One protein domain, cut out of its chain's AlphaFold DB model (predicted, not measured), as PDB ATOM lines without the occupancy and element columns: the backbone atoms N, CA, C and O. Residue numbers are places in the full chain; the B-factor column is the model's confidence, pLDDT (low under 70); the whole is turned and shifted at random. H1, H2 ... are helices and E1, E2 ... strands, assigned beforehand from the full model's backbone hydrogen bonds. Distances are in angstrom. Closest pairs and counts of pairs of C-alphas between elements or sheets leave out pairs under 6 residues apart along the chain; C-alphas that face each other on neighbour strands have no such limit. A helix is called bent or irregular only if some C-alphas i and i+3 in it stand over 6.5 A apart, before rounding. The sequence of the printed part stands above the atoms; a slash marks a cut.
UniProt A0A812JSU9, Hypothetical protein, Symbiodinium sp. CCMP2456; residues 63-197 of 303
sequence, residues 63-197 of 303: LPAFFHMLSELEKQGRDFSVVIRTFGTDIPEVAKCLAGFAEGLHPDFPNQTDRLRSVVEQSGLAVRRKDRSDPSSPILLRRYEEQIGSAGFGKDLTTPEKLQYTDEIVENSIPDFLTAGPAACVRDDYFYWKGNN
ATOM      1  N   LEU A  63      -7.176  18.571 -37.486       97.06
ATOM      2  CA  LEU A  63      -7.446  19.224 -36.204       97.06
ATOM      3  C   LEU A  63      -6.751  20.597 -36.105       97.06
ATOM      4  O   LEU A  63      -5.541  20.675 -36.324       97.06
ATOM      5  N   PRO A  64      -7.443  21.663 -35.658       96.44
ATOM      6  CA  PRO A  64      -6.813  22.965 -35.427       96.44
ATOM      7  C   PRO A  64      -5.611  22.917 -34.469       96.44
ATOM      8  O   PRO A  64      -4.617  23.607 -34.687       96.44
ATOM      9  N   ALA A  65      -5.659  22.061 -33.439       97.81
ATOM     10  CA  ALA A  65      -4.550  21.865 -32.501       97.81
ATOM     11  C   ALA A  65      -3.277  21.320 -33.177       97.81
ATOM     12  O   ALA A  65      -2.169  21.589 -32.714       97.81
ATOM     13  N   PHE A  66      -3.417  20.571 -34.276       97.44
ATOM     14  CA  PHE A  66      -2.279  20.065 -35.042       97.44
ATOM     15  C   PHE A  66      -1.562  21.208 -35.771       97.44
ATOM     16  O   PHE A  66      -0.357  21.370 -35.603       97.44
ATOM     17  N   PHE A  67      -2.299  22.073 -36.473       96.88
ATOM     18  CA  PHE A  67      -1.734  23.279 -37.096       96.88
ATOM     19  C   PHE A  67      -1.133  24.246 -36.073       96.88
ATOM     20  O   PHE A  67      -0.055  24.796 -36.299       96.88
ATOM     21  N   HIS A  68      -1.792  24.413 -34.922       97.25
ATOM     22  CA  HIS A  68      -1.254  25.212 -33.826       97.25
ATOM     23  C   HIS A  68       0.096  24.670 -33.348       97.25
ATOM     24  O   HIS A  68       1.042  25.439 -33.203       97.25
ATOM     25  N   MET A  69       0.212  23.352 -33.165       97.62
ATOM     26  CA  MET A  69       1.475  22.717 -32.793       97.62
ATOM     27  C   MET A  69       2.571  22.978 -33.827       97.62
ATOM     28  O   MET A  69       3.631  23.458 -33.436       97.62
ATOM     29  N   LEU A  70       2.309  22.762 -35.118       96.25
ATOM     30  CA  LEU A  70       3.287  23.024 -36.181       96.25
ATOM     31  C   LEU A  70       3.770  24.480 -36.156       96.25
ATOM     32  O   LEU A  70       4.971  24.734 -36.102       96.25
ATOM     33  N   SER A  71       2.832  25.429 -36.094       95.56
ATOM     34  CA  SER A  71       3.155  26.856 -36.073       95.56
ATOM     35  C   SER A  71       3.982  27.249 -34.844       95.56
ATOM     36  O   SER A  71       4.921  28.035 -34.949       95.56
ATOM     37  N   GLU A  72       3.677  26.699 -33.666       96.38
ATOM     38  CA  GLU A  72       4.435  26.993 -32.448       96.38
ATOM     39  C   GLU A  72       5.824  26.345 -32.430       96.38
ATOM     40  O   GLU A  72       6.765  26.970 -31.936       96.38
ATOM     41  N   LEU A  73       5.989  25.132 -32.975       95.19
ATOM     42  CA  LEU A  73       7.314  24.517 -33.124       95.19
ATOM     43  C   LEU A  73       8.199  25.343 -34.075       95.19
ATOM     44  O   LEU A  73       9.365  25.584 -33.759       95.19
ATOM     45  N   GLU A  74       7.640  25.845 -35.183       92.94
ATOM     46  CA  GLU A  74       8.350  26.735 -36.114       92.94
ATOM     47  C   GLU A  74       8.726  28.075 -35.467       92.94
ATOM     48  O   GLU A  74       9.879  28.496 -35.555       92.94
ATOM     49  N   LYS A  75       7.798  28.728 -34.753       93.25
ATOM     50  CA  LYS A  75       8.076  29.988 -34.030       93.25
ATOM     51  C   LYS A  75       9.167  29.839 -32.975       93.25
ATOM     52  O   LYS A  75       9.916  30.781 -32.729       93.25
ATOM     53  N   GLN A  76       9.248  28.671 -32.343       94.56
ATOM     54  CA  GLN A  76      10.297  28.339 -31.380       94.56
ATOM     55  C   GLN A  76      11.646  28.031 -32.054       94.56
ATOM     56  O   GLN A  76      12.629  27.814 -31.350       94.56
ATOM     57  N   GLY A  77      11.710  28.004 -33.390       92.44
ATOM     58  CA  GLY A  77      12.917  27.670 -34.141       92.44
ATOM     59  C   GLY A  77      13.357  26.223 -33.938       92.44
ATOM     60  O   GLY A  77      14.549  25.934 -34.014       92.44
ATOM     61  N   ARG A  78      12.418  25.322 -33.618       92.75
ATOM     62  CA  ARG A  78      12.738  23.914 -33.382       92.75
ATOM     63  C   ARG A  78      13.075  23.222 -34.691       92.75
ATOM     64  O   ARG A  78      12.463  23.496 -35.724       92.75
ATOM     65  N   ASP A  79      14.003  22.278 -34.618       92.00
ATOM     66  CA  ASP A  79      14.232  21.342 -35.706       92.00
ATOM     67  C   ASP A  79      13.411  20.071 -35.478       92.00
ATOM     68  O   ASP A  79      13.498  19.452 -34.417       92.00
ATOM     69  N   PHE A  80      12.542  19.742 -36.430       93.94
ATOM     70  CA  PHE A  80      11.627  18.609 -36.327       93.94
ATOM     71  C   PHE A  80      11.180  18.114 -37.704       93.94
ATOM     72  O   PHE A  80      11.025  18.898 -38.643       93.94
ATOM     73  N   SER A  81      10.873  16.825 -37.789       93.56
ATOM     74  CA  SER A  81      10.261  16.210 -38.968       93.56
ATOM     75  C   SER A  81       8.871  15.683 -38.629       93.56
ATOM     76  O   SER A  81       8.644  15.154 -37.539       93.56
ATOM     77  N   VAL A  82       7.931  15.804 -39.567       94.56
ATOM     78  CA  VAL A  82       6.560  15.295 -39.408       94.56
ATOM     79  C   VAL A  82       6.354  14.076 -40.294       94.56
ATOM     80  O   VAL A  82       6.346  14.180 -41.518       94.56
ATOM     81  N   VAL A  83       6.131  12.912 -39.688       95.31
ATOM     82  CA  VAL A  83       5.822  11.688 -40.435       95.31
ATOM     83  C   VAL A  83       4.340  11.360 -40.288       95.31
ATOM     84  O   VAL A  83       3.888  10.948 -39.223       95.31
ATOM     85  N   ILE A  84       3.576  11.516 -41.367       95.50
ATOM     86  CA  ILE A  84       2.164  11.132 -41.420       95.50
ATOM     87  C   ILE A  84       2.069   9.628 -41.667       95.50
ATOM     88  O   ILE A  84       2.651   9.103 -42.617       95.50
ATOM     89  N   ARG A  85       1.327   8.931 -40.803       95.56
ATOM     90  CA  ARG A  85       1.194   7.470 -40.805       95.56
ATOM     91  C   ARG A  85      -0.265   7.062 -40.851       95.56
ATOM     92  O   ARG A  85      -1.030   7.418 -39.959       95.56
ATOM     93  N   THR A  86      -0.658   6.263 -41.834       94.75
ATOM     94  CA  THR A  86      -2.041   5.778 -41.929       94.75
ATOM     95  C   THR A  86      -2.118   4.383 -42.534       94.75
ATOM     96  O   THR A  86      -1.289   3.987 -43.349       94.75
ATOM     97  N   PHE A  87      -3.155   3.644 -42.157       93.81
ATOM     98  CA  PHE A  87      -3.602   2.454 -42.882       93.81
ATOM     99  C   PHE A  87      -4.568   2.809 -44.036       93.81
ATOM    100  O   PHE A  87      -4.782   2.016 -44.963       93.81
ATOM    101  N   GLY A  88      -5.168   4.002 -43.979       91.56
ATOM    102  CA  GLY A  88      -6.143   4.539 -44.925       91.56
ATOM    103  C   GLY A  88      -5.535   4.985 -46.253       91.56
ATOM    104  O   GLY A  88      -4.365   4.740 -46.535       91.56
ATOM    105  N   THR A  89      -6.363   5.574 -47.112       90.25
ATOM    106  CA  THR A  89      -5.987   6.047 -48.459       90.25
ATOM    107  C   THR A  89      -5.961   7.570 -48.575       90.25
ATOM    108  O   THR A  89      -5.786   8.086 -49.667       90.25
ATOM    109  N   ASP A  90      -6.102   8.258 -47.454       91.50
ATOM    110  CA  ASP A  90      -6.311   9.694 -47.263       91.50
ATOM    111  C   ASP A  90      -5.023  10.541 -47.284       91.50
ATOM    112  O   ASP A  90      -5.064  11.761 -47.138       91.50
ATOM    113  N   ILE A  91      -3.859   9.913 -47.486       92.75
ATOM    114  CA  ILE A  91      -2.566  10.609 -47.621       92.75
ATOM    115  C   ILE A  91      -2.587  11.738 -48.672       92.75
ATOM    116  O   ILE A  91      -2.021  12.786 -48.360       92.75
ATOM    117  N   PRO A  92      -3.185  11.607 -49.877       91.62
ATOM    118  CA  PRO A  92      -3.149  12.668 -50.882       91.62
ATOM    119  C   PRO A  92      -3.859  13.935 -50.398       91.62
ATOM    120  O   PRO A  92      -3.343  15.040 -50.559       91.62
ATOM    121  N   GLU A  93      -5.014  13.779 -49.753       93.06
ATOM    122  CA  GLU A  93      -5.786  14.867 -49.166       93.06
ATOM    123  C   GLU A  93      -5.041  15.501 -47.983       93.06
ATOM    124  O   GLU A  93      -4.946  16.726 -47.904       93.06
ATOM    125  N   VAL A  94      -4.434  14.689 -47.106       94.50
ATOM    126  CA  VAL A  94      -3.604  15.174 -45.986       94.50
ATOM    127  C   VAL A  94      -2.379  15.939 -46.486       94.50
ATOM    128  O   VAL A  94      -2.098  17.032 -45.994       94.50
ATOM    129  N   ALA A  95      -1.675  15.419 -47.492       93.06
ATOM    130  CA  ALA A  95      -0.508  16.069 -48.077       93.06
ATOM    131  C   ALA A  95      -0.882  17.398 -48.751       93.06
ATOM    132  O   ALA A  95      -0.193  18.397 -48.554       93.06
ATOM    133  N   LYS A  96      -2.007  17.444 -49.478       92.81
ATOM    134  CA  LYS A  96      -2.541  18.684 -50.062       92.81
ATOM    135  C   LYS A  96      -2.886  19.714 -48.981       92.81
ATOM    136  O   LYS A  96      -2.580  20.893 -49.143       92.81
ATOM    137  N   CYS A  97      -3.492  19.269 -47.881       95.12
ATOM    138  CA  CYS A  97      -3.822  20.115 -46.737       95.12
ATOM    139  C   CYS A  97      -2.565  20.725 -46.096       95.12
ATOM    140  O   CYS A  97      -2.488  21.936 -45.896       95.12
ATOM    141  N   LEU A  98      -1.548  19.900 -45.841       94.69
ATOM    142  CA  LEU A  98      -0.272  20.330 -45.270       94.69
ATOM    143  C   LEU A  98       0.523  21.255 -46.199       94.69
ATOM    144  O   LEU A  98       1.084  22.242 -45.729       94.69
ATOM    145  N   ALA A  99       0.539  20.985 -47.506       93.00
ATOM    146  CA  ALA A  99       1.168  21.870 -48.483       93.00
ATOM    147  C   ALA A  99       0.470  23.237 -48.536       93.00
ATOM    148  O   ALA A  99       1.138  24.264 -48.472       93.00
ATOM    149  N   GLY A 100      -0.868  23.266 -48.554       94.12
ATOM    150  CA  GLY A 100      -1.617  24.522 -48.490       94.12
ATOM    151  C   GLY A 100      -1.376  25.290 -47.185       94.12
ATOM    152  O   GLY A 100      -1.320  26.518 -47.190       94.12
ATOM    153  N   PHE A 101      -1.216  24.586 -46.061       95.00
ATOM    154  CA  PHE A 101      -0.832  25.203 -44.790       95.00
ATOM    155  C   PHE A 101       0.568  25.830 -44.865       95.00
ATOM    156  O   PHE A 101       0.725  26.974 -44.449       95.00
ATOM    157  N   ALA A 102       1.550  25.127 -45.443       92.69
ATOM    158  CA  ALA A 102       2.910  25.639 -45.644       92.69
ATOM    159  C   ALA A 102       2.938  26.895 -46.531       92.69
ATOM    160  O   ALA A 102       3.706  27.813 -46.280       92.69
ATOM    161  N   GLU A 103       2.045  26.972 -47.522       91.62
ATOM    162  CA  GLU A 103       1.860  28.146 -48.388       91.62
ATOM    163  C   GLU A 103       1.109  29.310 -47.702       91.62
ATOM    164  O   GLU A 103       0.804  30.319 -48.341       91.62
ATOM    165  N   GLY A 104       0.773  29.188 -46.412       93.38
ATOM    166  CA  GLY A 104       0.063  30.222 -45.652       93.38
ATOM    167  C   GLY A 104      -1.412  30.374 -46.037       93.38
ATOM    168  O   GLY A 104      -2.035  31.385 -45.721       93.38
ATOM    169  N   LEU A 105      -2.001  29.380 -46.714       94.19
ATOM    170  CA  LEU A 105      -3.382  29.456 -47.206       94.19
ATOM    171  C   LEU A 105      -4.431  29.170 -46.122       94.19
ATOM    172  O   LEU A 105      -5.622  29.386 -46.355       94.19
ATOM    173  N   HIS A 106      -4.027  28.673 -44.949       95.50
ATOM    174  CA  HIS A 106      -4.955  28.453 -43.841       95.50
ATOM    175  C   HIS A 106      -5.284  29.795 -43.149       95.50
ATOM    176  O   HIS A 106      -4.374  30.420 -42.600       95.50
ATOM    177  N   PRO A 107      -6.563  30.227 -43.068       95.38
ATOM    178  CA  PRO A 107      -6.931  31.567 -42.582       95.38
ATOM    179  C   PRO A 107      -6.457  31.902 -41.160       95.38
ATOM    180  O   PRO A 107      -6.034  33.025 -40.900       95.38
ATOM    181  N   ASP A 108      -6.487  30.928 -40.245       94.88
ATOM    182  CA  ASP A 108      -6.020  31.116 -38.858       94.88
ATOM    183  C   ASP A 108      -4.486  31.077 -38.705       94.88
ATOM    184  O   ASP A 108      -3.955  31.398 -37.641       94.88
ATOM    185  N   PHE A 109      -3.759  30.686 -39.756       93.69
ATOM    186  CA  PHE A 109      -2.317  30.447 -39.726       93.69
ATOM    187  C   PHE A 109      -1.606  31.021 -40.971       93.69
ATOM    188  O   PHE A 109      -0.872  30.294 -41.633       93.69
ATOM    189  N   PRO A 110      -1.745  32.320 -41.294       88.69
ATOM    190  CA  PRO A 110      -1.281  32.873 -42.574       88.69
ATOM    191  C   PRO A 110       0.248  32.984 -42.724       88.69
ATOM    192  O   PRO A 110       0.747  33.121 -43.834       88.69
ATOM    193  N   ASN A 111       1.004  32.946 -41.621       84.69
ATOM    194  CA  ASN A 111       2.452  33.186 -41.607       84.69
ATOM    195  C   ASN A 111       3.232  31.896 -41.307       84.69
ATOM    196  O   ASN A 111       3.871  31.809 -40.257       84.69
ATOM    197  N   GLN A 112       3.127  30.888 -42.177       85.81
ATOM    198  CA  GLN A 112       3.916  29.653 -42.052       85.81
ATOM    199  C   GLN A 112       5.188  29.707 -42.894       85.81
ATOM    200  O   GLN A 112       5.343  30.573 -43.758       85.81
ATOM    201  N   THR A 113       6.107  28.784 -42.621       78.62
ATOM    202  CA  THR A 113       7.266  28.552 -43.480       78.62
ATOM    203  C   THR A 113       6.970  27.488 -44.541       78.62
ATOM    204  O   THR A 113       6.152  26.590 -44.340       78.62
ATOM    205  N   ASP A 114       7.728  27.509 -45.637       81.81
ATOM    206  CA  ASP A 114       7.666  26.490 -46.695       81.81
ATOM    207  C   ASP A 114       8.156  25.093 -46.230       81.81
ATOM    208  O   ASP A 114       8.254  24.177 -47.051       81.81
ATOM    209  N   ARG A 115       8.461  24.889 -44.932       85.56
ATOM    210  CA  ARG A 115       9.040  23.650 -44.377       85.56
ATOM    211  C   ARG A 115       8.243  22.418 -44.802       85.56
ATOM    212  O   ARG A 115       8.835  21.443 -45.244       85.56
ATOM    213  N   LEU A 116       6.914  22.443 -44.720       84.75
ATOM    214  CA  LEU A 116       6.086  21.264 -45.022       84.75
ATOM    215  C   LEU A 116       5.696  21.129 -46.502       84.75
ATOM    216  O   LEU A 116       4.977  20.199 -46.859       84.75
ATOM    217  N   ARG A 117       6.181  22.006 -47.388       82.56
ATOM    218  CA  ARG A 117       5.790  22.018 -48.806       82.56
ATOM    219  C   ARG A 117       6.155  20.726 -49.544       82.56
ATOM    220  O   ARG A 117       5.392  20.265 -50.390       82.56
ATOM    221  N   SER A 118       7.277  20.098 -49.186       81.06
ATOM    222  CA  SER A 118       7.762  18.864 -49.827       81.06
ATOM    223  C   SER A 118       6.969  17.606 -49.450       81.06
ATOM    224  O   SER A 118       7.247  16.529 -49.974       81.06
ATOM    225  N   VAL A 119       5.983  17.697 -48.548       83.69
ATOM    226  CA  VAL A 119       5.209  16.536 -48.075       83.69
ATOM    227  C   VAL A 119       4.485  15.796 -49.209       83.69
ATOM    228  O   VAL A 119       4.330  14.578 -49.152       83.69
ATOM    229  N   VAL A 120       4.088  16.510 -50.269       78.25
ATOM    230  CA  VAL A 120       3.418  15.938 -51.451       78.25
ATOM    231  C   VAL A 120       4.367  15.037 -52.243       78.25
ATOM    232  O   VAL A 120       3.985  13.939 -52.645       78.25
ATOM    233  N   GLU A 121       5.620  15.457 -52.416       75.81
ATOM    234  CA  GLU A 121       6.665  14.689 -53.110       75.81
ATOM    235  C   GLU A 121       7.090  13.450 -52.304       75.81
ATOM    236  O   GLU A 121       7.534  12.439 -52.849       75.81
ATOM    237  N   GLN A 122       6.899  13.494 -50.983       75.12
ATOM    238  CA  GLN A 122       7.160  12.380 -50.073       75.12
ATOM    239  C   GLN A 122       5.946  11.458 -49.876       75.12
ATOM    240  O   GLN A 122       5.899  10.691 -48.912       75.12
ATOM    241  N   SER A 123       4.976  11.504 -50.793       76.31
ATOM    242  CA  SER A 123       3.877  10.540 -50.872       76.31
ATOM    243  C   SER A 123       4.292   9.247 -51.596       76.31
ATOM    244  O   SER A 123       5.366   9.150 -52.193       76.31
ATOM    245  N   GLY A 124       3.462   8.203 -51.489       88.06
ATOM    246  CA  GLY A 124       3.695   6.915 -52.159       88.06
ATOM    247  C   GLY A 124       4.620   5.946 -51.416       88.06
ATOM    248  O   GLY A 124       4.871   4.851 -51.917       88.06
ATOM    249  N   LEU A 125       5.102   6.296 -50.219       94.25
ATOM    250  CA  LEU A 125       5.852   5.370 -49.370       94.25
ATOM    251  C   LEU A 125       4.907   4.400 -48.665       94.25
ATOM    252  O   LEU A 125       3.860   4.793 -48.143       94.25
ATOM    253  N   ALA A 126       5.310   3.139 -48.571       95.50
ATOM    254  CA  ALA A 126       4.612   2.162 -47.759       95.50
ATOM    255  C   ALA A 126       5.557   1.239 -46.998       95.50
ATOM    256  O   ALA A 126       6.601   0.825 -47.505       95.50
ATOM    257  N   VAL A 127       5.136   0.874 -45.789       95.69
ATOM    258  CA  VAL A 127       5.795  -0.156 -44.990       95.69
ATOM    259  C   VAL A 127       5.619  -1.509 -45.664       95.69
ATOM    260  O   VAL A 127       4.521  -1.895 -46.082       95.69
ATOM    261  N   ARG A 128       6.724  -2.243 -45.747       94.19
ATOM    262  CA  ARG A 128       6.786  -3.634 -46.181       94.19
ATOM    263  C   ARG A 128       7.687  -4.431 -45.265       94.19
ATOM    264  O   ARG A 128       8.494  -3.882 -44.525       94.19
ATOM    265  N   ARG A 129       7.560  -5.749 -45.349       92.38
ATOM    266  CA  ARG A 129       8.510  -6.678 -44.746       92.38
ATOM    267  C   ARG A 129       9.167  -7.497 -45.824       92.38
ATOM    268  O   ARG A 129       8.517  -7.856 -46.806       92.38
ATOM    269  N   LYS A 130      10.449  -7.785 -45.619       91.19
ATOM    270  CA  LYS A 130      11.216  -8.629 -46.531       91.19
ATOM    271  C   LYS A 130      10.619 -10.037 -46.615       91.19
ATOM    272  O   LYS A 130      10.513 -10.589 -47.705       91.19
ATOM    273  N   ASP A 131      10.187 -10.572 -45.478       90.31
ATOM    274  CA  ASP A 131       9.430 -11.814 -45.349       90.31
ATOM    275  C   ASP A 131       8.160 -11.547 -44.529       90.31
ATOM    276  O   ASP A 131       8.218 -11.146 -43.368       90.31
ATOM    277  N   ARG A 132       6.990 -11.739 -45.147       89.50
ATOM    278  CA  ARG A 132       5.688 -11.524 -44.497       89.50
ATOM    279  C   ARG A 132       5.256 -12.695 -43.610       89.50
ATOM    280  O   ARG A 132       4.280 -12.562 -42.877       89.50
ATOM    281  N   SER A 133       5.945 -13.827 -43.663       86.94
ATOM    282  CA  SER A 133       5.677 -14.962 -42.777       86.94
ATOM    283  C   SER A 133       6.403 -14.850 -41.431       86.94
ATOM    284  O   SER A 133       6.019 -15.519 -40.475       86.94
ATOM    285  N   ASP A 134       7.397 -13.963 -41.338       89.00
ATOM    286  CA  ASP A 134       8.247 -13.783 -40.161       89.00
ATOM    287  C   ASP A 134       8.067 -12.380 -39.530       89.00
ATOM    288  O   ASP A 134       8.502 -11.373 -40.097       89.00
ATOM    289  N   PRO A 135       7.461 -12.277 -38.331       86.75
ATOM    290  CA  PRO A 135       7.344 -11.030 -37.563       86.75
ATOM    291  C   PRO A 135       8.666 -10.358 -37.190       86.75
ATOM    292  O   PRO A 135       8.693  -9.150 -36.931       86.75
ATOM    293  N   SER A 136       9.769 -11.106 -37.166       88.75
ATOM    294  CA  SER A 136      11.103 -10.567 -36.902       88.75
ATOM    295  C   SER A 136      11.789 -10.020 -38.157       88.75
ATOM    296  O   SER A 136      12.775  -9.290 -38.034       88.75
ATOM    297  N   SER A 137      11.225 -10.307 -39.337       92.12
ATOM    298  CA  SER A 137      11.788  -9.933 -40.629       92.12
ATOM    299  C   SER A 137      12.032  -8.428 -40.742       92.12
ATOM    300  O   SER A 137      11.171  -7.646 -40.305       92.12
ATOM    301  N   PRO A 138      13.149  -8.018 -41.376       94.94
ATOM    302  CA  PRO A 138      13.448  -6.617 -41.589       94.94
ATOM    303  C   PRO A 138      12.324  -5.862 -42.285       94.94
ATOM    304  O   PRO A 138      11.665  -6.365 -43.209       94.94
ATOM    305  N   ILE A 139      12.150  -4.622 -41.848       96.56
ATOM    306  CA  ILE A 139      11.166  -3.699 -42.403       96.56
ATOM    307  C   ILE A 139      11.799  -2.880 -43.526       96.56
ATOM    308  O   ILE A 139      12.954  -2.476 -43.462       96.56
ATOM    309  N   LEU A 140      11.022  -2.629 -44.571       96.25
ATOM    310  CA  LEU A 140      11.412  -1.847 -45.735       96.25
ATOM    311  C   LEU A 140      10.417  -0.698 -45.905       96.25
ATOM    312  O   LEU A 140       9.222  -0.872 -45.638       96.25
ATOM    313  N   LEU A 141      10.879   0.445 -46.406       96.44
ATOM    314  CA  LEU A 141       9.989   1.421 -47.032       96.44
ATOM    315  C   LEU A 141      10.126   1.298 -48.541       96.44
ATOM    316  O   LEU A 141      11.218   1.453 -49.080       96.44
ATOM    317  N   ARG A 142       9.017   1.028 -49.223       95.25
ATOM    318  CA  ARG A 142       8.968   1.022 -50.687       95.25
ATOM    319  C   ARG A 142       8.217   2.233 -51.189       95.25
ATOM    320  O   ARG A 142       7.155   2.549 -50.652       95.25
ATOM    321  N   ARG A 143       8.755   2.877 -52.220       94.25
ATOM    322  CA  ARG A 143       8.075   3.948 -52.944       94.25
ATOM    323  C   ARG A 143       7.386   3.378 -54.170       94.25
ATOM    324  O   ARG A 143       7.997   2.654 -54.949       94.25
ATOM    325  N   TYR A 144       6.123   3.721 -54.338       92.44
ATOM    326  CA  TYR A 144       5.330   3.363 -55.504       92.44
ATOM    327  C   TYR A 144       5.051   4.623 -56.321       92.44
ATOM    328  O   TYR A 144       4.925   5.707 -55.753       92.44
ATOM    329  N   GLU A 145       4.958   4.469 -57.643       88.06
ATOM    330  CA  GLU A 145       4.637   5.570 -58.564       88.06
ATOM    331  C   GLU A 145       3.278   6.196 -58.232       88.06
ATOM    332  O   GLU A 145       3.135   7.415 -58.185       88.06
ATOM    333  N   GLU A 146       2.305   5.347 -57.906       83.94
ATOM    334  CA  GLU A 146       1.010   5.751 -57.383       83.94
ATOM    335  C   GLU A 146       0.825   5.230 -55.963       83.94
ATOM    336  O   GLU A 146       1.322   4.163 -55.583       83.94
ATOM    337  N   GLN A 147       0.045   5.960 -55.167       84.38
ATOM    338  CA  GLN A 147      -0.307   5.496 -53.839       84.38
ATOM    339  C   GLN A 147      -1.063   4.171 -53.924       84.38
ATOM    340  O   GLN A 147      -2.178   4.084 -54.438       84.38
ATOM    341  N   ILE A 148      -0.471   3.137 -53.335       88.06
ATOM    342  CA  ILE A 148      -1.093   1.820 -53.272       88.06
ATOM    343  C   ILE A 148      -2.466   1.916 -52.594       88.06
ATOM    344  O   ILE A 148      -2.627   2.592 -51.576       88.06
ATOM    345  N   GLY A 149      -3.463   1.210 -53.129       87.44
ATOM    346  CA  GLY A 149      -4.751   0.964 -52.471       87.44
ATOM    347  C   GLY A 149      -4.675  -0.222 -51.504       87.44
ATOM    348  O   GLY A 149      -3.690  -0.962 -51.501       87.44
ATOM    349  N   SER A 150      -5.703  -0.437 -50.673       87.00
ATOM    350  CA  SER A 150      -5.657  -1.487 -49.638       87.00
ATOM    351  C   SER A 150      -5.388  -2.868 -50.238       87.00
ATOM    352  O   SER A 150      -4.568  -3.616 -49.718       87.00
ATOM    353  N   ALA A 151      -6.004  -3.181 -51.381       85.06
ATOM    354  CA  ALA A 151      -5.766  -4.433 -52.102       85.06
ATOM    355  C   ALA A 151      -4.280  -4.666 -52.435       85.06
ATOM    356  O   ALA A 151      -3.840  -5.813 -52.436       85.06
ATOM    357  N   GLY A 152      -3.511  -3.593 -52.646       84.62
ATOM    358  CA  GLY A 152      -2.087  -3.657 -52.958       84.62
ATOM    359  C   GLY A 152      -1.215  -4.199 -51.826       84.62
ATOM    360  O   GLY A 152      -0.164  -4.767 -52.094       84.62
ATOM    361  N   PHE A 153      -1.660  -4.106 -50.571       86.62
ATOM    362  CA  PHE A 153      -0.944  -4.726 -49.454       86.62
ATOM    363  C   PHE A 153      -1.114  -6.250 -49.404       86.62
ATOM    364  O   PHE A 153      -0.253  -6.928 -48.858       86.62
ATOM    365  N   GLY A 154      -2.184  -6.798 -49.989       84.88
ATOM    366  CA  GLY A 154      -2.473  -8.233 -49.958       84.88
ATOM    367  C   GLY A 154      -2.948  -8.731 -48.586       84.88
ATOM    368  O   GLY A 154      -2.370  -8.434 -47.545       84.88
ATOM    369  N   LYS A 155      -4.037  -9.509 -48.576       84.81
ATOM    370  CA  LYS A 155      -4.585 -10.112 -47.344       84.81
ATOM    371  C   LYS A 155      -3.907 -11.426 -46.963       84.81
ATOM    372  O   LYS A 155      -3.892 -11.785 -45.793       84.81
ATOM    373  N   ASP A 156      -3.409 -12.149 -47.958       84.12
ATOM    374  CA  ASP A 156      -2.718 -13.417 -47.776       84.12
ATOM    375  C   ASP A 156      -1.229 -13.152 -47.554       84.12
ATOM    376  O   ASP A 156      -0.538 -12.659 -48.445       84.12
ATOM    377  N   LEU A 157      -0.745 -13.470 -46.354       82.81
ATOM    378  CA  LEU A 157       0.643 -13.243 -45.959       82.81
ATOM    379  C   LEU A 157       1.622 -14.239 -46.596       82.81
ATOM    380  O   LEU A 157       2.827 -14.016 -46.529       82.81
ATOM    381  N   THR A 158       1.124 -15.315 -47.214       80.00
ATOM    382  CA  THR A 158       1.949 -16.345 -47.867       80.00
ATOM    383  C   THR A 158       2.211 -16.053 -49.343       80.00
ATOM    384  O   THR A 158       3.147 -16.596 -49.928       80.00
ATOM    385  N   THR A 159       1.410 -15.173 -49.949       75.69
ATOM    386  CA  THR A 159       1.557 -14.799 -51.354       75.69
ATOM    387  C   THR A 159       2.568 -13.653 -51.493       75.69
ATOM    388  O   THR A 159       2.362 -12.585 -50.909       75.69
ATOM    389  N   PRO A 160       3.638 -13.815 -52.298       71.38
ATOM    390  CA  PRO A 160       4.584 -12.736 -52.560       71.38
ATOM    391  C   PRO A 160       3.918 -11.538 -53.244       71.38
ATOM    392  O   PRO A 160       3.070 -11.695 -54.130       71.38
ATOM    393  N   GLU A 161       4.349 -10.334 -52.873       72.88
ATOM    394  CA  GLU A 161       3.917  -9.102 -53.531       72.88
ATOM    395  C   GLU A 161       4.398  -9.065 -54.990       72.88
ATOM    396  O   GLU A 161       5.532  -9.426 -55.297       72.88
ATOM    397  N   LYS A 162       3.527  -8.605 -55.895       78.81
ATOM    398  CA  LYS A 162       3.829  -8.456 -57.331       78.81
ATOM    399  C   LYS A 162       3.870  -7.004 -57.806       78.81
ATOM    400  O   LYS A 162       4.121  -6.767 -58.984       78.81
ATOM    401  N   LEU A 163       3.567  -6.048 -56.929       85.94
ATOM    402  CA  LEU A 163       3.563  -4.633 -57.282       85.94
ATOM    403  C   LEU A 163       4.988  -4.150 -57.542       85.94
ATOM    404  O   LEU A 163       5.899  -4.426 -56.762       85.94
ATOM    405  N   GLN A 164       5.153  -3.416 -58.640       89.38
ATOM    406  CA  GLN A 164       6.401  -2.734 -58.947       89.38
ATOM    407  C   GLN A 164       6.522  -1.478 -58.084       89.38
ATOM    408  O   GLN A 164       5.537  -0.783 -57.843       89.38
ATOM    409  N   TYR A 165       7.734  -1.220 -57.616       93.06
ATOM    410  CA  TYR A 165       8.103  -0.060 -56.815       93.06
ATOM    411  C   TYR A 165       9.268   0.655 -57.507       93.06
ATOM    412  O   TYR A 165      10.016   0.030 -58.262       93.06
ATOM    413  N   THR A 166       9.405   1.957 -57.276       94.06
ATOM    414  CA  THR A 166      10.469   2.780 -57.869       94.06
ATOM    415  C   THR A 166      11.733   2.743 -57.025       94.06
ATOM    416  O   THR A 166      12.830   2.695 -57.569       94.06
ATOM    417  N   ASP A 167      11.569   2.710 -55.701       93.69
ATOM    418  CA  ASP A 167      12.660   2.777 -54.734       93.69
ATOM    419  C   ASP A 167      12.376   1.879 -53.529       93.69
ATOM    420  O   ASP A 167      11.221   1.662 -53.144       93.69
ATOM    421  N   GLU A 168      13.441   1.385 -52.904       95.75
ATOM    422  CA  GLU A 168      13.391   0.603 -51.671       95.75
ATOM    423  C   GLU A 168      14.437   1.130 -50.686       95.75
ATOM    424  O   GLU A 168      15.616   1.255 -51.012       95.75
ATOM    425  N   ILE A 169      13.994   1.430 -49.468       96.50
ATOM    426  CA  ILE A 169      14.831   1.869 -48.354       96.50
ATOM    427  C   ILE A 169      14.880   0.721 -47.353       96.50
ATOM    428  O   ILE A 169      13.850   0.283 -46.828       96.50
ATOM    429  N   VAL A 170      16.090   0.229 -47.101       96.31
ATOM    430  CA  VAL A 170      16.349  -0.842 -46.134       96.31
ATOM    431  C   VAL A 170      16.248  -0.329 -44.699       96.31
ATOM    432  O   VAL A 170      16.533   0.840 -44.444       96.31
ATOM    433  N   GLU A 171      15.891  -1.209 -43.755       96.12
ATOM    434  CA  GLU A 171      15.543  -0.828 -42.375       96.12
ATOM    435  C   GLU A 171      16.559   0.103 -41.707       96.12
ATOM    436  O   GLU A 171      16.185   1.121 -41.128       96.12
ATOM    437  N   ASN A 172      17.849  -0.207 -41.847       94.31
ATOM    438  CA  ASN A 172      18.925   0.529 -41.183       94.31
ATOM    439  C   ASN A 172      19.076   1.980 -41.676       94.31
ATOM    440  O   ASN A 172      19.676   2.780 -40.962       94.31
ATOM    441  N   SER A 173      18.530   2.312 -42.853       94.81
ATOM    442  CA  SER A 173      18.548   3.658 -43.449       94.81
ATOM    443  C   SER A 173      17.223   4.407 -43.285       94.81
ATOM    444  O   SER A 173      17.127   5.566 -43.684       94.81
ATOM    445  N   ILE A 174      16.187   3.768 -42.728       95.06
ATOM    446  CA  ILE A 174      14.878   4.405 -42.544       95.06
ATOM    447  C   ILE A 174      14.945   5.609 -41.586       95.06
ATOM    448  O   ILE A 174      14.373   6.637 -41.948       95.06
ATOM    449  N   PRO A 175      15.608   5.547 -40.410       93.31
ATOM    450  CA  PRO A 175      15.675   6.699 -39.504       93.31
ATOM    451  C   PRO A 175      16.281   7.936 -40.176       93.31
ATOM    452  O   PRO A 175      15.657   8.998 -40.180       93.31
ATOM    453  N   ASP A 176      17.429   7.773 -40.839       92.38
ATOM    454  CA  ASP A 176      18.107   8.847 -41.574       92.38
ATOM    455  C   ASP A 176      17.214   9.401 -42.686       92.38
ATOM    456  O   ASP A 176      17.097  10.607 -42.862       92.38
ATOM    457  N   PHE A 177      16.518   8.528 -43.420       92.69
ATOM    458  CA  PHE A 177      15.590   8.954 -44.462       92.69
ATOM    459  C   PHE A 177      14.420   9.783 -43.905       92.69
ATOM    460  O   PHE A 177      14.057  10.806 -44.485       92.69
ATOM    461  N   LEU A 178      13.823   9.357 -42.786       91.62
ATOM    462  CA  LEU A 178      12.681  10.045 -42.173       91.62
ATOM    463  C   LEU A 178      13.066  11.377 -41.515       91.62
ATOM    464  O   LEU A 178      12.206  12.246 -41.381       91.62
ATOM    465  N   THR A 179      14.327  11.532 -41.112       89.44
ATOM    466  CA  THR A 179      14.857  12.741 -40.460       89.44
ATOM    467  C   THR A 179      15.557  13.693 -41.432       89.44
ATOM    468  O   THR A 179      15.652  14.883 -41.152       89.44
ATOM    469  N   ALA A 180      15.986  13.219 -42.608       89.12
ATOM    470  CA  ALA A 180      16.633  14.048 -43.627       89.12
ATOM    471  C   ALA A 180      15.715  15.140 -44.203       89.12
ATOM    472  O   ALA A 180      16.199  16.147 -44.721       89.12
ATOM    473  N   GLY A 181      14.399  14.921 -44.160       86.88
ATOM    474  CA  GLY A 181      13.396  15.834 -44.692       86.88
ATOM    475  C   GLY A 181      12.470  16.402 -43.614       86.88
ATOM    476  O   GLY A 181      12.322  15.823 -42.538       86.88
ATOM    477  N   PRO A 182      11.779  17.511 -43.913       89.56
ATOM    478  CA  PRO A 182      10.862  18.146 -42.972       89.56
ATOM    479  C   PRO A 182       9.543  17.380 -42.790       89.56
ATOM    480  O   PRO A 182       8.885  17.520 -41.758       89.56
ATOM    481  N   ALA A 183       9.140  16.576 -43.778       91.75
ATOM    482  CA  ALA A 183       7.950  15.744 -43.685       91.75
ATOM    483  C   ALA A 183       8.002  14.520 -44.604       91.75
ATOM    484  O   ALA A 183       8.615  14.562 -45.670       91.75
ATOM    485  N   ALA A 184       7.294  13.459 -44.215       92.75
ATOM    486  CA  ALA A 184       7.073  12.266 -45.028       92.75
ATOM    487  C   ALA A 184       5.669  11.688 -44.798       92.75
ATOM    488  O   ALA A 184       5.118  11.799 -43.703       92.75
ATOM    489  N   CYS A 185       5.106  11.020 -45.805       93.88
ATOM    490  CA  CYS A 185       3.826  10.323 -45.695       93.88
ATOM    491  C   CYS A 185       4.027   8.838 -45.971       93.88
ATOM    492  O   CYS A 185       4.404   8.459 -47.077       93.88
ATOM    493  N   VAL A 186       3.749   7.988 -44.984       94.88
ATOM    494  CA  VAL A 186       3.946   6.543 -45.104       94.88
ATOM    495  C   VAL A 186       2.646   5.806 -44.833       94.88
ATOM    496  O   VAL A 186       1.982   6.008 -43.815       94.88
ATOM    497  N   ARG A 187       2.312   4.899 -45.745       95.31
ATOM    498  CA  ARG A 187       1.193   3.986 -45.584       95.31
ATOM    499  C   ARG A 187       1.636   2.702 -44.890       95.31
ATOM    500  O   ARG A 187       2.521   1.994 -45.366       95.31
ATOM    501  N   ASP A 188       1.005   2.382 -43.775       95.94
ATOM    502  CA  ASP A 188       1.267   1.171 -43.007       95.94
ATOM    503  C   ASP A 188       0.472  -0.035 -43.536       95.94
ATOM    504  O   ASP A 188      -0.553   0.117 -44.206       95.94
ATOM    505  N   ASP A 189       0.924  -1.253 -43.223       94.69
ATOM    506  CA  ASP A 189       0.298  -2.494 -43.696       94.69
ATOM    507  C   ASP A 189      -0.740  -3.034 -42.702       94.69
ATOM    508  O   ASP A 189      -0.446  -3.843 -41.819       94.69
ATOM    509  N   TYR A 190      -1.988  -2.599 -42.870       94.62
ATOM    510  CA  TYR A 190      -3.098  -3.049 -42.026       94.62
ATOM    511  C   TYR A 190      -3.322  -4.559 -42.095       94.62
ATOM    512  O   TYR A 190      -3.645  -5.183 -41.087       94.62
ATOM    513  N   PHE A 191      -3.185  -5.159 -43.281       93.62
ATOM    514  CA  PHE A 191      -3.447  -6.587 -43.441       93.62
ATOM    515  C   PHE A 191      -2.371  -7.433 -42.782       93.62
ATOM    516  O   PHE A 191      -2.690  -8.491 -42.245       93.62
ATOM    517  N   TYR A 192      -1.132  -6.948 -42.760       94.75
ATOM    518  CA  TYR A 192      -0.069  -7.559 -41.987       94.75
ATOM    519  C   TYR A 192      -0.350  -7.511 -40.482       94.75
ATOM    520  O   TYR A 192      -0.348  -8.558 -39.837       94.75
ATOM    521  N   TRP A 193      -0.665  -6.334 -39.936       95.62
ATOM    522  CA  TRP A 193      -0.977  -6.173 -38.510       95.62
ATOM    523  C   TRP A 193      -2.189  -7.019 -38.091       95.62
ATOM    524  O   TRP A 193      -2.121  -7.821 -37.160       95.62
ATOM    525  N   LYS A 194      -3.283  -6.945 -38.860       94.75
ATOM    526  CA  LYS A 194      -4.487  -7.757 -38.640       94.75
ATOM    527  C   LYS A 194      -4.217  -9.259 -38.753       94.75
ATOM    528  O   LYS A 194      -4.727 -10.031 -37.946       94.75
ATOM    529  N   GLY A 195      -3.448  -9.684 -39.756       93.19
ATOM    530  CA  GLY A 195      -3.103 -11.092 -39.972       93.19
ATOM    531  C   GLY A 195      -2.232 -11.685 -38.860       93.19
ATOM    532  O   GLY A 195      -2.208 -12.899 -38.694       93.19
ATOM    533  N   ASN A 196      -1.586 -10.832 -38.064       93.88
ATOM    534  CA  ASN A 196      -0.807 -11.197 -36.885       93.88
ATOM    535  C   ASN A 196      -1.545 -10.893 -35.567       93.88
ATOM    536  O   ASN A 196      -0.917 -10.707 -34.527       93.88
ATOM    537  N   ASN A 197      -2.882 -10.876 -35.601       94.88
ATOM    538  CA  ASN A 197      -3.750 -10.681 -34.435       94.88
ATOM    539  C   ASN A 197      -3.520  -9.356 -33.695       94.88
ATOM    540  O   ASN A 197      -3.640  -9.316 -32.479       94.88
TER     541      ASN A 197
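Overview. This is residues 63 to 197 of the 303 residues of the protein "Hypothetical protein" of Symbiodinium sp. CCMP2456 (UniProt A0A812JSU9). A strongly twisted sheet of five strands runs through the middle of an elongated body and curls round H5 on one face, while the helical hairpin of H2 and H3 packs on the opposite face, at E5 and E1. H1 lies off the sheet toward one end of the long axis; H4, H6 and the long link of residues 154 to 166 lie toward the other. You have 135 residues, with six named helices and five named strands in the order H1 E1 H2 H3 E2 E3 H4 E4 H5 E5 H6, a mixed class of helices and strands. The mixed sheet runs E1 E5 E2 E3 E4. The whole is compact, with a radius of gyration of the C-alphas of 16.4 A, and spans 50 by 29 by 27 A.

Arrangement. Start with H1, residues 64 to 75, which is not on the sheet. It is close to but not clearly touching H2, residues 91 to 102; their closest C-alphas, Phe 67 and Phe 101, are 8.0 A apart. H2 and H3, residues 114 to 119, touch as a hairpin at a shallow tilt of 11 degrees, opposite ways, closest at the C-alphas of Ala 99 and Arg 117, 4.6 A. Edge strand E1, residues 82 to 86, is parallel to E5, residues 183 to 187, with N 84 and O 184 at 2.8 A. H2 is over E5 at a height over the sheet of 10.2 A. E5 is parallel to E2, residues 125 to 129, with N 187 and O 125 at 2.9 A. E2 and E3, residues 139 to 143, form an antiparallel hairpin, with N 126 and O 142 at 2.8 A. H4, residues 150 to 153, only just on the sheet with 5 pairs of C-alphas within 10 A, only grazes it. E3 is antiparallel to edge strand E4, residues 167 to 170, with N 169 and O 141 at 2.8 A. H5, residues 171 to 180, is on the face opposite H2; its closest C-alpha to E3 is Glu 171, 5.2 A from that of Ile 139. E1, H2, H3 and E2 make a split strand-helix-strand unit, its two strands running the same way with E5 between them; E4, H5 and E5 make another, with E2 and E3 between. Both crossovers are right-handed. H6, residues 190 to 195, also only just on the sheet with 5 such pairs, only grazes it. Every O i to N i+4 pair is within hydrogen-bond range in H1, H2 and H6, against 0 of 2 in H3, with 2 of 3 O i to N i+3 pairs, and 4 of 6 in H5; H4 is too short for one.

Along the chain. Find C-alpha 64 at (-6.813, 22.965, -35.427); from there H1 runs 16.5 A. H2 runs 16.1 A and H5 15.0 A. H3 and H5 are irregular: C-alphas 115 and 118 are 7.4 A apart, and 172 and 175 are 7.2 A apart. E5 begins at C-alpha 183, (7.950, 15.744, -43.685), and H6 ends at C-alpha 195, (-3.103, -11.092, -39.972).

Size, cuts and confidence. The C-alphas farthest apart, Asn 111 and Thr 158, stand 49.9 A apart. The links H2 to H3 and H4 to E4 are long. The printed part has no cut, and no printed residue is under 70 in pLDDT.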